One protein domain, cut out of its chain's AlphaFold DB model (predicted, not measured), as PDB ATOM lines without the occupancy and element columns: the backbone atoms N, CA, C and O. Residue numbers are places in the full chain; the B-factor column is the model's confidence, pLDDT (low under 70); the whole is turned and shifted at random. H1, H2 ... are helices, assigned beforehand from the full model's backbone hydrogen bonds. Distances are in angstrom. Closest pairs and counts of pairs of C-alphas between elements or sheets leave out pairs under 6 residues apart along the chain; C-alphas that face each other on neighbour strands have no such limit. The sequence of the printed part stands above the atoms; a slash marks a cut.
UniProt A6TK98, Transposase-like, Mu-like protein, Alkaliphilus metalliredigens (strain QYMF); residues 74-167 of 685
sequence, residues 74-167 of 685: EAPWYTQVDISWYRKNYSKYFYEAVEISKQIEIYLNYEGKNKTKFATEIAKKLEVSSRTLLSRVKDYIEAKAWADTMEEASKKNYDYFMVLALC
ATOM      1  N   GLU A  74     -11.316  -3.417 -14.566       65.88
ATOM      2  CA  GLU A  74     -11.618  -1.988 -14.362       65.88
ATOM      3  C   GLU A  74     -10.387  -1.083 -14.569       65.88
ATOM      4  O   GLU A  74     -10.438   0.124 -14.328       65.88
ATOM      5  N   ALA A  75      -9.266  -1.646 -15.036       78.25
ATOM      6  CA  ALA A  75      -8.024  -0.904 -15.198       78.25
ATOM      7  C   ALA A  75      -8.128   0.176 -16.304       78.25
ATOM      8  O   ALA A  75      -8.635  -0.085 -17.402       78.25
ATOM      9  N   PRO A  76      -7.587   1.388 -16.082       84.56
ATOM     10  CA  PRO A  76      -7.567   2.443 -17.087       84.56
ATOM     11  C   PRO A  76      -6.807   2.046 -18.358       84.56
ATOM     12  O   PRO A  76      -5.799   1.341 -18.309       84.56
ATOM     13  N   TRP A  77      -7.226   2.580 -19.508       87.75
ATOM     14  CA  TRP A  77      -6.686   2.210 -20.827       87.75
ATOM     15  C   TRP A  77      -5.156   2.335 -20.944       87.75
ATOM     16  O   TRP A  77      -4.529   1.564 -21.665       87.75
ATOM     17  N   TYR A  78      -4.543   3.296 -20.245       88.19
ATOM     18  CA  TYR A  78      -3.103   3.551 -20.312       88.19
ATOM     19  C   TYR A  78      -2.256   2.452 -19.654       88.19
ATOM     20  O   TYR A  78      -1.057   2.387 -19.913       88.19
ATOM     21  N   THR A  79      -2.865   1.564 -18.862       86.00
ATOM     22  CA  THR A  79      -2.179   0.415 -18.247       86.00
ATOM     23  C   THR A  79      -1.876  -0.705 -19.250       86.00
ATOM     24  O   THR A  79      -0.942  -1.477 -19.046       86.00
ATOM     25  N   GLN A  80      -2.629  -0.773 -20.356       82.50
ATOM     26  CA  GLN A  80      -2.548  -1.837 -21.368       82.50
ATOM     27  C   GLN A  80      -1.851  -1.396 -22.667       82.50
ATOM     28  O   GLN A  80      -1.642  -2.206 -23.569       82.50
ATOM     29  N   VAL A  81      -1.499  -0.113 -22.793       82.62
ATOM     30  CA  VAL A  81      -0.931   0.456 -24.023       82.62
ATOM     31  C   VAL A  81       0.592   0.522 -23.956       82.62
ATOM     32  O   VAL A  81       1.171   1.045 -23.006       82.62
ATOM     33  N   ASP A  82       1.248   0.061 -25.022       84.56
ATOM     34  CA  ASP A  82       2.690   0.223 -25.207       84.56
ATOM     35  C   ASP A  82       3.042   1.706 -25.450       84.56
ATOM     36  O   ASP A  82       2.578   2.340 -26.408       84.56
ATOM     37  N   ILE A  83       3.896   2.261 -24.584       86.38
ATOM     38  CA  ILE A  83       4.362   3.652 -24.647       86.38
ATOM     39  C   ILE A  83       5.079   3.973 -25.966       86.38
ATOM     40  O   ILE A  83       4.887   5.050 -26.535       86.38
ATOM     41  N   SER A  84       5.891   3.048 -26.478       86.25
ATOM     42  CA  SER A  84       6.673   3.236 -27.701       86.25
ATOM     43  C   SER A  84       5.751   3.289 -28.913       86.25
ATOM     44  O   SER A  84       5.931   4.127 -29.804       86.25
ATOM     45  N   TRP A  85       4.708   2.455 -28.911       88.56
ATOM     46  CA  TRP A  85       3.644   2.514 -29.909       88.56
ATOM     47  C   TRP A  85       2.860   3.831 -29.829       88.56
ATOM     48  O   TRP A  85       2.649   4.473 -30.865       88.56
ATOM     49  N   TYR A  86       2.460   4.274 -28.630       88.56
ATOM     50  CA  TYR A  86       1.684   5.510 -28.471       88.56
ATOM     51  C   TYR A  86       2.486   6.733 -28.925       88.56
ATOM     52  O   TYR A  86       2.006   7.526 -29.735       88.56
ATOM     53  N   ARG A  87       3.746   6.848 -28.490       88.12
ATOM     54  CA  ARG A  87       4.648   7.948 -28.860       88.12
ATOM     55  C   ARG A  87       4.865   8.044 -30.372       88.12
ATOM     56  O   ARG A  87       4.979   9.149 -30.897       88.12
ATOM     57  N   LYS A  88       4.901   6.909 -31.078       88.12
ATOM     58  CA  LYS A  88       5.049   6.868 -32.541       88.12
ATOM     59  C   LYS A  88       3.781   7.316 -33.275       88.12
ATOM     60  O   LYS A  88       3.882   8.050 -34.252       88.12
ATOM     61  N   ASN A  89       2.604   6.880 -32.823       84.38
ATOM     62  CA  ASN A  89       1.334   7.129 -33.521       84.38
ATOM     63  C   ASN A  89       0.642   8.444 -33.115       84.38
ATOM     64  O   ASN A  89      -0.115   9.001 -33.906       84.38
ATOM     65  N   TYR A  90       0.902   8.945 -31.905       87.88
ATOM     66  CA  TYR A  90       0.249  10.114 -31.302       87.88
ATOM     67  C   TYR A  90       1.277  11.095 -30.712       87.88
ATOM     68  O   TYR A  90       1.090  11.635 -29.621       87.88
ATOM     69  N   SER A  91       2.376  11.338 -31.435       87.88
ATOM     70  CA  SER A  91       3.528  12.118 -30.955       87.88
ATOM     71  C   SER A  91       3.157  13.512 -30.441       87.88
ATOM     72  O   SER A  91       3.577  13.886 -29.349       87.88
ATOM     73  N   LYS A  92       2.328  14.256 -31.182       90.44
ATOM     74  CA  LYS A  92       1.863  15.595 -30.790       90.44
ATOM     75  C   LYS A  92       1.168  15.581 -29.422       90.44
ATOM     76  O   LYS A  92       1.578  16.306 -28.525       90.44
ATOM     77  N   TYR A  93       0.184  14.695 -29.247       88.50
ATOM     78  CA  TYR A  93      -0.554  14.562 -27.985       88.50
ATOM     79  C   TYR A  93       0.333  14.096 -26.829       88.50
ATOM     80  O   TYR A  93       0.110  14.488 -25.687       88.50
ATOM     81  N   PHE A  94       1.335  13.266 -27.119       91.19
ATOM     82  CA  PHE A  94       2.285  12.805 -26.116       91.19
ATOM     83  C   PHE A  94       3.166  13.950 -25.598       91.19
ATOM     84  O   PHE A  94       3.274  14.131 -24.390       91.19
ATOM     85  N   TYR A  95       3.760  14.760 -26.482       90.31
ATOM     86  CA  TYR A  95       4.616  15.873 -26.054       90.31
ATOM     87  C   TYR A  95       3.829  16.992 -25.358       90.31
ATOM     88  O   TYR A  95       4.288  17.495 -24.335       90.31
ATOM     89  N   GLU A  96       2.619  17.312 -25.832       89.81
ATOM     90  CA  GLU A  96       1.711  18.239 -25.136       89.81
ATOM     91  C   GLU A  96       1.395  17.745 -23.711       89.81
ATOM     92  O   GLU A  96       1.438  18.513 -22.750       89.81
ATOM     93  N   ALA A  97       1.143  16.444 -23.541       91.31
ATOM     94  CA  ALA A  97       0.890  15.852 -22.230       91.31
ATOM     95  C   ALA A  97       2.113  15.892 -21.296       91.31
ATOM     96  O   ALA A  97       1.938  16.088 -20.095       91.31
ATOM     97  N   VAL A  98       3.339  15.772 -21.823       90.50
ATOM     98  CA  VAL A  98       4.585  15.929 -21.044       90.50
ATOM     99  C   VAL A  98       4.754  17.363 -20.528       90.50
ATOM    100  O   VAL A  98       5.271  17.584 -19.435       90.50
ATOM    101  N   GLU A  99       4.341  18.370 -21.295       88.75
ATOM    102  CA  GLU A  99       4.378  19.761 -20.827       88.75
ATOM    103  C   GLU A  99       3.324  20.017 -19.749       88.75
ATOM    104  O   GLU A  99       3.615  20.634 -18.720       88.75
ATOM    105  N   ILE A 100       2.116  19.481 -19.947       89.94
ATOM    106  CA  ILE A 100       1.029  19.557 -18.967       89.94
ATOM    107  C   ILE A 100       1.428  18.847 -17.664       89.94
ATOM    108  O   ILE A 100       1.184  19.397 -16.589       89.94
ATOM    109  N   SER A 101       2.069  17.675 -17.732       90.69
ATOM    110  CA  SER A 101       2.482  16.919 -16.543       90.69
ATOM    111  C   SER A 101       3.468  17.710 -15.678       90.69
ATOM    112  O   SER A 101       3.269  17.811 -14.468       90.69
ATOM    113  N   LYS A 102       4.449  18.392 -16.289       90.06
ATOM    114  CA  LYS A 102       5.389  19.284 -15.582       90.06
ATOM    115  C   LYS A 102       4.673  20.418 -14.845       90.06
ATOM    116  O   LYS A 102       5.013  20.740 -13.709       90.06
ATOM    117  N   GLN A 103       3.670  21.035 -15.473       88.50
ATOM    118  CA  GLN A 103       2.890  22.101 -14.830       88.50
ATOM    119  C   GLN A 103       2.018  21.571 -13.682       88.50
ATOM    120  O   GLN A 103       1.850  22.251 -12.667       88.50
ATOM    121  N   ILE A 104       1.493  20.350 -13.807       88.44
ATOM    122  CA  ILE A 104       0.748  19.674 -12.737       88.44
ATOM    123  C   ILE A 104       1.663  19.348 -11.552       88.44
ATOM    124  O   ILE A 104       1.268  19.576 -10.410       88.44
ATOM    125  N   GLU A 105       2.896  18.901 -11.784       86.31
ATOM    126  CA  GLU A 105       3.882  18.674 -10.719       86.31
ATOM    127  C   GLU A 105       4.207  19.960  -9.952       86.31
ATOM    128  O   GLU A 105       4.200  19.967  -8.717       86.31
ATOM    129  N   ILE A 106       4.402  21.073 -10.670       86.69
ATOM    130  CA  ILE A 106       4.581  22.403 -10.070       86.69
ATOM    131  C   ILE A 106       3.359  22.774  -9.212       86.69
ATOM    132  O   ILE A 106       3.510  23.259  -8.089       86.69
ATOM    133  N   TYR A 107       2.141  22.507  -9.696       87.12
ATOM    134  CA  TYR A 107       0.907  22.728  -8.935       87.12
ATOM    135  C   TYR A 107       0.800  21.855  -7.672       87.12
ATOM    136  O   TYR A 107       0.345  22.319  -6.618       87.12
ATOM    137  N   LEU A 108       1.198  20.585  -7.759       84.25
ATOM    138  CA  LEU A 108       1.131  19.639  -6.645       84.25
ATOM    139  C   LEU A 108       2.141  19.972  -5.542       84.25
ATOM    140  O   LEU A 108       1.793  19.828  -4.370       84.25
ATOM    141  N   ASN A 109       3.324  20.476  -5.903       82.94
ATOM    142  CA  ASN A 109       4.394  20.842  -4.970       82.94
ATOM    143  C   ASN A 109       4.273  22.270  -4.394       82.94
ATOM    144  O   ASN A 109       5.128  22.696  -3.625       82.94
ATOM    145  N   TYR A 110       3.223  23.026  -4.733       83.56
ATOM    146  CA  TYR A 110       3.009  24.372  -4.194       83.56
ATOM    147  C   TYR A 110       2.431  24.357  -2.767       83.56
ATOM    148  O   TYR A 110       1.306  23.886  -2.546       83.56
ATOM    149  N   GLU A 111       3.170  24.952  -1.823       72.19
ATOM    150  CA  GLU A 111       2.834  25.044  -0.387       72.19
ATOM    151  C   GLU A 111       2.308  26.428   0.053       72.19
ATOM    152  O   GLU A 111       2.039  26.662   1.231       72.19
ATOM    153  N   GLY A 112       2.129  27.374  -0.877       75.00
ATOM    154  CA  GLY A 112       1.682  28.731  -0.549       75.00
ATOM    155  C   GLY A 112       0.198  28.836  -0.157       75.00
ATOM    156  O   GLY A 112      -0.648  28.038  -0.568       75.00
ATOM    157  N   LYS A 113      -0.145  29.887   0.607       71.25
ATOM    158  CA  LYS A 113      -1.494  30.101   1.177       71.25
ATOM    159  C   LYS A 113      -2.618  30.248   0.129       71.25
ATOM    160  O   LYS A 113      -3.760  29.922   0.430       71.25
ATOM    161  N   ASN A 114      -2.321  30.681  -1.105       78.06
ATOM    162  CA  ASN A 114      -3.319  31.009  -2.143       78.06
ATOM    163  C   ASN A 114      -3.334  30.024  -3.330       78.06
ATOM    164  O   ASN A 114      -3.182  30.412  -4.492       78.06
ATOM    165  N   LYS A 115      -3.578  28.737  -3.056       75.69
ATOM    166  CA  LYS A 115      -3.586  27.661  -4.068       75.69
ATOM    167  C   LYS A 115      -4.598  27.865  -5.207       75.69
ATOM    168  O   LYS A 115      -4.352  27.429  -6.327       75.69
ATOM    169  N   THR A 116      -5.710  28.554  -4.949       78.69
ATOM    170  CA  THR A 116      -6.737  28.855  -5.961       78.69
ATOM    171  C   THR A 116      -6.255  29.884  -6.987       78.69
ATOM    172  O   THR A 116      -6.479  29.697  -8.179       78.69
ATOM    173  N   LYS A 117      -5.533  30.927  -6.544       81.06
ATOM    174  CA  LYS A 117      -4.916  31.920  -7.443       81.06
ATOM    175  C   LYS A 117      -3.782  31.292  -8.259       81.06
ATOM    176  O   LYS A 117      -3.688  31.500  -9.465       81.06
ATOM    177  N   PHE A 118      -2.995  30.425  -7.627       83.75
ATOM    178  CA  PHE A 118      -1.948  29.675  -8.315       83.75
ATOM    179  C   PHE A 118      -2.513  28.710  -9.376       83.75
ATOM    180  O   PHE A 118      -1.992  28.625 -10.486       83.75
ATOM    181  N   ALA A 119      -3.642  28.046  -9.087       82.75
ATOM    182  CA  ALA A 119      -4.351  27.228 -10.072       82.75
ATOM    183  C   ALA A 119      -4.821  28.057 -11.279       82.75
ATOM    184  O   ALA A 119      -4.676  27.605 -12.410       82.75
ATOM    185  N   THR A 120      -5.349  29.271 -11.062       85.38
ATOM    186  CA  THR A 120      -5.772  30.154 -12.165       85.38
ATOM    187  C   THR A 120      -4.601  30.633 -13.025       85.38
ATOM    188  O   THR A 120      -4.749  30.743 -14.240       85.38
ATOM    189  N   GLU A 121      -3.425  30.869 -12.437       85.94
ATOM    190  CA  GLU A 121      -2.217  31.263 -13.174       85.94
ATOM    191  C   GLU A 121      -1.681  30.125 -14.050       85.94
ATOM    192  O   GLU A 121      -1.374  30.341 -15.222       85.94
ATOM    193  N   ILE A 122      -1.613  28.904 -13.509       86.06
ATOM    194  CA  ILE A 122      -1.197  27.716 -14.269       86.06
ATOM    195  C   ILE A 122      -2.212  27.395 -15.368       86.06
ATOM    196  O   ILE A 122      -1.826  27.111 -16.499       86.06
ATOM    197  N   ALA A 123      -3.508  27.491 -15.066       87.00
ATOM    198  CA  ALA A 123      -4.565  27.265 -16.045       87.00
ATOM    199  C   ALA A 123      -4.471  28.263 -17.213       87.00
ATOM    200  O   ALA A 123      -4.570  27.858 -18.368       87.00
ATOM    201  N   LYS A 124      -4.163  29.539 -16.928       88.75
ATOM    202  CA  LYS A 124      -3.930  30.570 -17.950       88.75
ATOM    203  C   LYS A 124      -2.698  30.278 -18.815       88.75
ATOM    204  O   LYS A 124      -2.770  30.475 -20.020       88.75
ATOM    205  N   LYS A 125      -1.597  29.782 -18.230       87.38
ATOM    206  CA  LYS A 125      -0.389  29.374 -18.984       87.38
ATOM    207  C   LYS A 125      -0.641  28.200 -19.930       87.38
ATOM    208  O   LYS A 125      -0.003  28.118 -20.968       87.38
ATOM    209  N   LEU A 126      -1.542  27.298 -19.550       85.50
ATOM    210  CA  LEU A 126      -1.934  26.131 -20.341       85.50
ATOM    211  C   LEU A 126      -3.139  26.399 -21.257       85.50
ATOM    212  O   LEU A 126      -3.641  25.456 -21.861       85.50
ATOM    213  N   GLU A 127      -3.635  27.640 -21.311       87.19
ATOM    214  CA  GLU A 127      -4.818  28.043 -22.087       87.19
ATOM    215  C   GLU A 127      -6.078  27.200 -21.792       87.19
ATOM    216  O   GLU A 127      -6.916  26.956 -22.659       87.19
ATOM    217  N   VAL A 128      -6.244  26.745 -20.545       88.12
ATOM    218  CA  VAL A 128      -7.395  25.938 -20.105       88.12
ATOM    219  C   VAL A 128      -8.125  26.572 -18.925       88.12
ATOM    220  O   VAL A 128      -7.605  27.434 -18.223       88.12
ATOM    221  N   SER A 129      -9.352  26.118 -18.664       89.00
ATOM    222  CA  SER A 129     -10.086  26.537 -17.468       89.00
ATOM    223  C   SER A 129      -9.478  25.932 -16.195       89.00
ATOM    224  O   SER A 129      -8.967  24.807 -16.206       89.00
ATOM    225  N   SER A 130      -9.620  26.620 -15.058       85.50
ATOM    226  CA  SER A 130      -9.209  26.083 -13.750       85.50
ATOM    227  C   SER A 130      -9.884  24.746 -13.429       85.50
ATOM    228  O   SER A 130      -9.275  23.883 -12.806       85.50
ATOM    229  N   ARG A 131     -11.124  24.536 -13.896       87.12
ATOM    230  CA  ARG A 131     -11.844  23.262 -13.751       87.12
ATOM    231  C   ARG A 131     -11.167  22.139 -14.539       87.12
ATOM    232  O   ARG A 131     -10.996  21.047 -14.011       87.12
ATOM    233  N   THR A 132     -10.760  22.412 -15.776       87.75
ATOM    234  CA  THR A 132     -10.046  21.453 -16.634       87.75
ATOM    235  C   THR A 132      -8.683  21.093 -16.043       87.75
ATOM    236  O   THR A 132      -8.327  19.919 -16.029       87.75
ATOM    237  N   LEU A 133      -7.950  22.075 -15.503       88.25
ATOM    238  CA  LEU A 133      -6.693  21.823 -14.795       88.25
ATOM    239  C   LEU A 133      -6.913  20.897 -13.592       88.25
ATOM    240  O   LEU A 133      -6.203  19.909 -13.454       88.25
ATOM    241  N   LEU A 134      -7.916  21.171 -12.750       87.31
ATOM    242  CA  LEU A 134      -8.218  20.333 -11.584       87.31
ATOM    243  C   LEU A 134      -8.664  18.912 -11.966       87.31
ATOM    244  O   LEU A 134      -8.306  17.971 -11.263       87.31
ATOM    245  N   SER A 135      -9.389  18.747 -13.079       88.06
ATOM    246  CA  SER A 135      -9.719  17.422 -13.626       88.06
ATOM    247  C   SER A 135      -8.457  16.661 -14.027       88.06
ATOM    248  O   SER A 135      -8.244  15.554 -13.559       88.06
ATOM    249  N   ARG A 136      -7.561  17.295 -14.793       90.12
ATOM    250  CA  ARG A 136      -6.281  16.693 -15.194       90.12
ATOM    251  C   ARG A 136      -5.388  16.351 -14.001       90.12
ATOM    252  O   ARG A 136      -4.688  15.349 -14.022       90.12
ATOM    253  N   VAL A 137      -5.414  17.172 -12.947       88.94
ATOM    254  CA  VAL A 137      -4.713  16.884 -11.684       88.94
ATOM    255  C   VAL A 137      -5.285  15.630 -11.019       88.94
ATOM    256  O   VAL A 137      -4.514  14.843 -10.478       88.94
ATOM    257  N   LYS A 138      -6.609  15.432 -11.057       87.94
ATOM    258  CA  LYS A 138      -7.239  14.203 -10.562       87.94
ATOM    259  C   LYS A 138      -6.759  12.991 -11.370       87.94
ATOM    260  O   LYS A 138      -6.247  12.058 -10.761       87.94
ATOM    261  N   ASP A 139      -6.828  13.066 -12.699       88.56
ATOM    262  CA  ASP A 139      -6.399  11.986 -13.602       88.56
ATOM    263  C   ASP A 139      -4.911  11.634 -13.401       88.56
ATOM    264  O   ASP A 139      -4.534  10.466 -13.381       88.56
ATOM    265  N   TYR A 140      -4.059  12.643 -13.179       91.06
ATOM    266  CA  TYR A 140      -2.632  12.470 -12.888       91.06
ATOM    267  C   TYR A 140      -2.387  11.757 -11.548       91.06
ATOM    268  O   TYR A 140      -1.522  10.889 -11.463       91.06
ATOM    269  N   ILE A 141      -3.128  12.113 -10.490       87.31
ATOM    270  CA  ILE A 141      -2.998  11.469  -9.170       87.31
ATOM    271  C   ILE A 141      -3.460  10.008  -9.235       87.31
ATOM    272  O   ILE A 141      -2.803   9.142  -8.666       87.31
ATOM    273  N   GLU A 142      -4.560   9.737  -9.939       87.25
ATOM    274  CA  GLU A 142      -5.074   8.382 -10.149       87.25
ATOM    275  C   GLU A 142      -4.072   7.527 -10.940       87.25
ATOM    276  O   GLU A 142      -3.723   6.426 -10.523       87.25
ATOM    277  N   ALA A 143      -3.516   8.070 -12.026       88.81
ATOM    278  CA  ALA A 143      -2.493   7.394 -12.819       88.81
ATOM    279  C   ALA A 143      -1.200   7.140 -12.040       88.81
ATOM    280  O   ALA A 143      -0.559   6.108 -12.235       88.81
ATOM    281  N   LYS A 144      -0.829   8.056 -11.139       88.69
ATOM    282  CA  LYS A 144       0.300   7.861 -10.231       88.69
ATOM    283  C   LYS A 144       0.042   6.713  -9.254       88.69
ATOM    284  O   LYS A 144       0.914   5.874  -9.082       88.69
ATOM    285  N   ALA A 145      -1.154   6.635  -8.671       85.75
ATOM    286  CA  ALA A 145      -1.521   5.521  -7.798       85.75
ATOM    287  C   ALA A 145      -1.449   4.172  -8.539       85.75
ATOM    288  O   ALA A 145      -0.905   3.214  -7.999       85.75
ATOM    289  N   TRP A 146      -1.909   4.115  -9.795       85.50
ATOM    290  CA  TRP A 146      -1.764   2.937 -10.662       85.50
ATOM    291  C   TRP A 146      -0.312   2.603 -11.032       85.50
ATOM    292  O   TRP A 146       0.027   1.431 -11.205       85.50
ATOM    293  N   ALA A 147       0.549   3.609 -11.194       87.31
ATOM    294  CA  ALA A 147       1.972   3.397 -11.440       87.31
ATOM    295  C   ALA A 147       2.655   2.794 -10.204       87.31
ATOM    296  O   ALA A 147       3.354   1.792 -10.335       87.31
ATOM    297  N   ASP A 148       2.370   3.344  -9.019       84.31
ATOM    298  CA  ASP A 148       2.916   2.882  -7.741       84.31
ATOM    299  C   ASP A 148       2.492   1.423  -7.450       84.31
ATOM    300  O   ASP A 148       3.321   0.600  -7.059       84.31
ATOM    301  N   THR A 149       1.223   1.055  -7.690       84.56
ATOM    302  CA  THR A 149       0.743  -0.330  -7.489       84.56
ATOM    303  C   THR A 149       1.383  -1.322  -8.465       84.56
ATOM    304  O   THR A 149       1.760  -2.430  -8.075       84.56
ATOM    305  N   MET A 150       1.560  -0.938  -9.732       82.12
ATOM    306  CA  MET A 150       2.215  -1.778 -10.743       82.12
ATOM    307  C   MET A 150       3.727  -1.904 -10.518       82.12
ATOM    308  O   MET A 150       4.296  -2.970 -10.771       82.12
ATOM    309  N   GLU A 151       4.383  -0.850 -10.029       85.75
ATOM    310  CA  GLU A 151       5.798  -0.871  -9.654       85.75
ATOM    311  C   GLU A 151       6.040  -1.783  -8.443       85.75
ATOM    312  O   GLU A 151       6.970  -2.591  -8.474       85.75
ATOM    313  N   GLU A 152       5.170  -1.744  -7.426       81.62
ATOM    314  CA  GLU A 152       5.214  -2.671  -6.284       81.62
ATOM    315  C   GLU A 152       5.097  -4.141  -6.737       81.62
ATOM    316  O   GLU A 152       5.813  -5.007  -6.225       81.62
ATOM    317  N   ALA A 153       4.259  -4.421  -7.741       79.69
ATOM    318  CA  ALA A 153       4.047  -5.771  -8.260       79.69
ATOM    319  C   ALA A 153       5.169  -6.274  -9.192       79.69
ATOM    320  O   ALA A 153       5.527  -7.451  -9.142       79.69
ATOM    321  N   SER A 154       5.713  -5.422 -10.072       78.69
ATOM    322  CA  SER A 154       6.622  -5.858 -11.149       78.69
ATOM    323  C   SER A 154       8.060  -5.331 -11.049       78.69
ATOM    324  O   SER A 154       8.923  -5.787 -11.806       78.69
ATOM    325  N   LYS A 155       8.338  -4.408 -10.114       80.25
ATOM    326  CA  LYS A 155       9.629  -3.714  -9.916       80.25
ATOM    327  C   LYS A 155      10.139  -2.963 -11.155       80.25
ATOM    328  O   LYS A 155      11.348  -2.848 -11.362       80.25
ATOM    329  N   LYS A 156       9.233  -2.481 -12.007       82.81
ATOM    330  CA  LYS A 156       9.540  -1.662 -13.192       82.81
ATOM    331  C   LYS A 156       8.975  -0.254 -13.020       82.81
ATOM    332  O   LYS A 156       7.981  -0.076 -12.333       82.81
ATOM    333  N   ASN A 157       9.582   0.724 -13.693       84.50
ATOM    334  CA  ASN A 157       9.110   2.107 -13.682       84.50
ATOM    335  C   ASN A 157       7.876   2.271 -14.595       84.50
ATOM    336  O   ASN A 157       7.944   1.953 -15.787       84.50
ATOM    337  N   TYR A 158       6.785   2.806 -14.035       85.94
ATOM    338  CA  TYR A 158       5.528   3.099 -14.737       85.94
ATOM    339  C   TYR A 158       5.151   4.588 -14.726       85.94
ATOM    340  O   TYR A 158       4.000   4.937 -14.986       85.94
ATOM    341  N   ASP A 159       6.113   5.490 -14.505       85.12
ATOM    342  CA  ASP A 159       5.867   6.938 -14.406       85.12
ATOM    343  C   ASP A 159       5.183   7.511 -15.656       85.12
ATOM    344  O   ASP A 159       4.463   8.512 -15.621       85.12
ATOM    345  N   TYR A 160       5.367   6.844 -16.791       87.38
ATOM    346  CA  TYR A 160       4.740   7.211 -18.048       87.38
ATOM    347  C   TYR A 160       3.204   7.120 -18.034       87.38
ATOM    348  O   TYR A 160       2.573   7.762 -18.878       87.38
ATOM    349  N   PHE A 161       2.580   6.402 -17.093       91.62
ATOM    350  CA  PHE A 161       1.120   6.402 -16.924       91.62
ATOM    351  C   PHE A 161       0.580   7.799 -16.638       91.62
ATOM    352  O   PHE A 161      -0.451   8.175 -17.190       91.62
ATOM    353  N   MET A 162       1.311   8.602 -15.863       91.81
ATOM    354  CA  MET A 162       0.930   9.981 -15.557       91.81
ATOM    355  C   MET A 162       0.854  10.848 -16.818       91.81
ATOM    356  O   MET A 162      -0.018  11.704 -16.941       91.81
ATOM    357  N   VAL A 163       1.749  10.606 -17.779       91.44
ATOM    358  CA  VAL A 163       1.737  11.288 -19.078       91.44
ATOM    359  C   VAL A 163       0.604  10.745 -19.950       91.44
ATOM    360  O   VAL A 163      -0.164  11.526 -20.505       91.44
ATOM    361  N   LEU A 164       0.448   9.420 -20.039       91.38
ATOM    362  CA  LEU A 164      -0.589   8.796 -20.868       91.38
ATOM    363  C   LEU A 164      -2.011   9.119 -20.396       91.38
ATOM    364  O   LEU A 164      -2.884   9.302 -21.237       91.38
ATOM    365  N   ALA A 165      -2.253   9.254 -19.092       92.38
ATOM    366  CA  ALA A 165      -3.558   9.638 -18.549       92.38
ATOM    367  C   ALA A 165      -4.002  11.040 -18.994       92.38
ATOM    368  O   ALA A 165      -5.194  11.300 -19.145       92.38
ATOM    369  N   LEU A 166      -3.041  11.929 -19.265       91.44
ATOM    370  CA  LEU A 166      -3.285  13.263 -19.812       91.44
ATOM    371  C   LEU A 166      -3.422  13.259 -21.340       91.44
ATOM    372  O   LEU A 166      -3.871  14.247 -21.929       91.44
ATOM    373  N   CYS A 167      -3.031  12.165 -21.995       90.31
ATOM    374  CA  CYS A 167      -3.167  11.993 -23.428       90.31
ATOM    375  C   CYS A 167      -4.590  11.564 -23.824       90.31
ATOM    376  O   CYS A 167      -5.369  10.999 -23.057       90.31
TER     377      CYS A 167
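AT A GLANCE: This is residues 74 to 167 of the 685 residues of the protein "Transposase-like, Mu-like protein" of Alkaliphilus metalliredigens (strain QYMF) (UniProt A6TK98). Two long helices, H4 and H2, cross as a lopsided X, and the short H5 fills one of the angles between them, lying back along H4. H3 sits in another angle, by residues 103 to 107 of H2 and residues 130 to 133 of H4, while the short H1 lies at the far side of the domain, near the first residues of H2. The printed part has 94 residues with five named helices, H1 to H5 in chain order, and no named strand: the class is all helix. It is compact, with a radius of gyration of the C-alphas of 14.1 A and spans of 39 by 29 by 21 A.

IN THESE COORDINATES: H4, residues 130 to 154, is the longest helix, 35.7 A from C-alpha 130 at (-9.209, 26.083, -13.750) to C-alpha 154 at (6.622, -5.858, -11.149). H2, residues 91 to 108, measures 25.6 A, and H3, residues 115 to 125, 15.4 A. H1 is residues 83 to 89, and H5, residues 160 to 166, ends with C-alpha 166 at (-3.285, 13.263, -19.812).

HOW THE PARTS SIT: H4 and H5 form a helical hairpin and touch at a shallow tilt of 27 degrees, opposite ways; their closest C-alphas, Ala 143 and Met 162, are 5.1 A apart. H4 and H2 only just touch, with 3 pairs of C-alphas within 8 A, about perpendicular at 84 degrees; the closest are Ile 104 and Val 137, 6.2 A. H5 touches H2, closest at the C-alphas of Ala 97 and Leu 166, 5.5 A. H1 and H3 are apart. Every O i to N i+4 pair is within hydrogen-bond range in H1, H2, H3 and H4, and 2 of 3 in H5.

THE WHOLE: The two C-alphas farthest apart, Trp 85 and Lys 113, are 41.9 A apart. The printed part has no cut, and no link between named helices is long. Mean pLDDT of the printed part is 85.9; residue 74 is under 70.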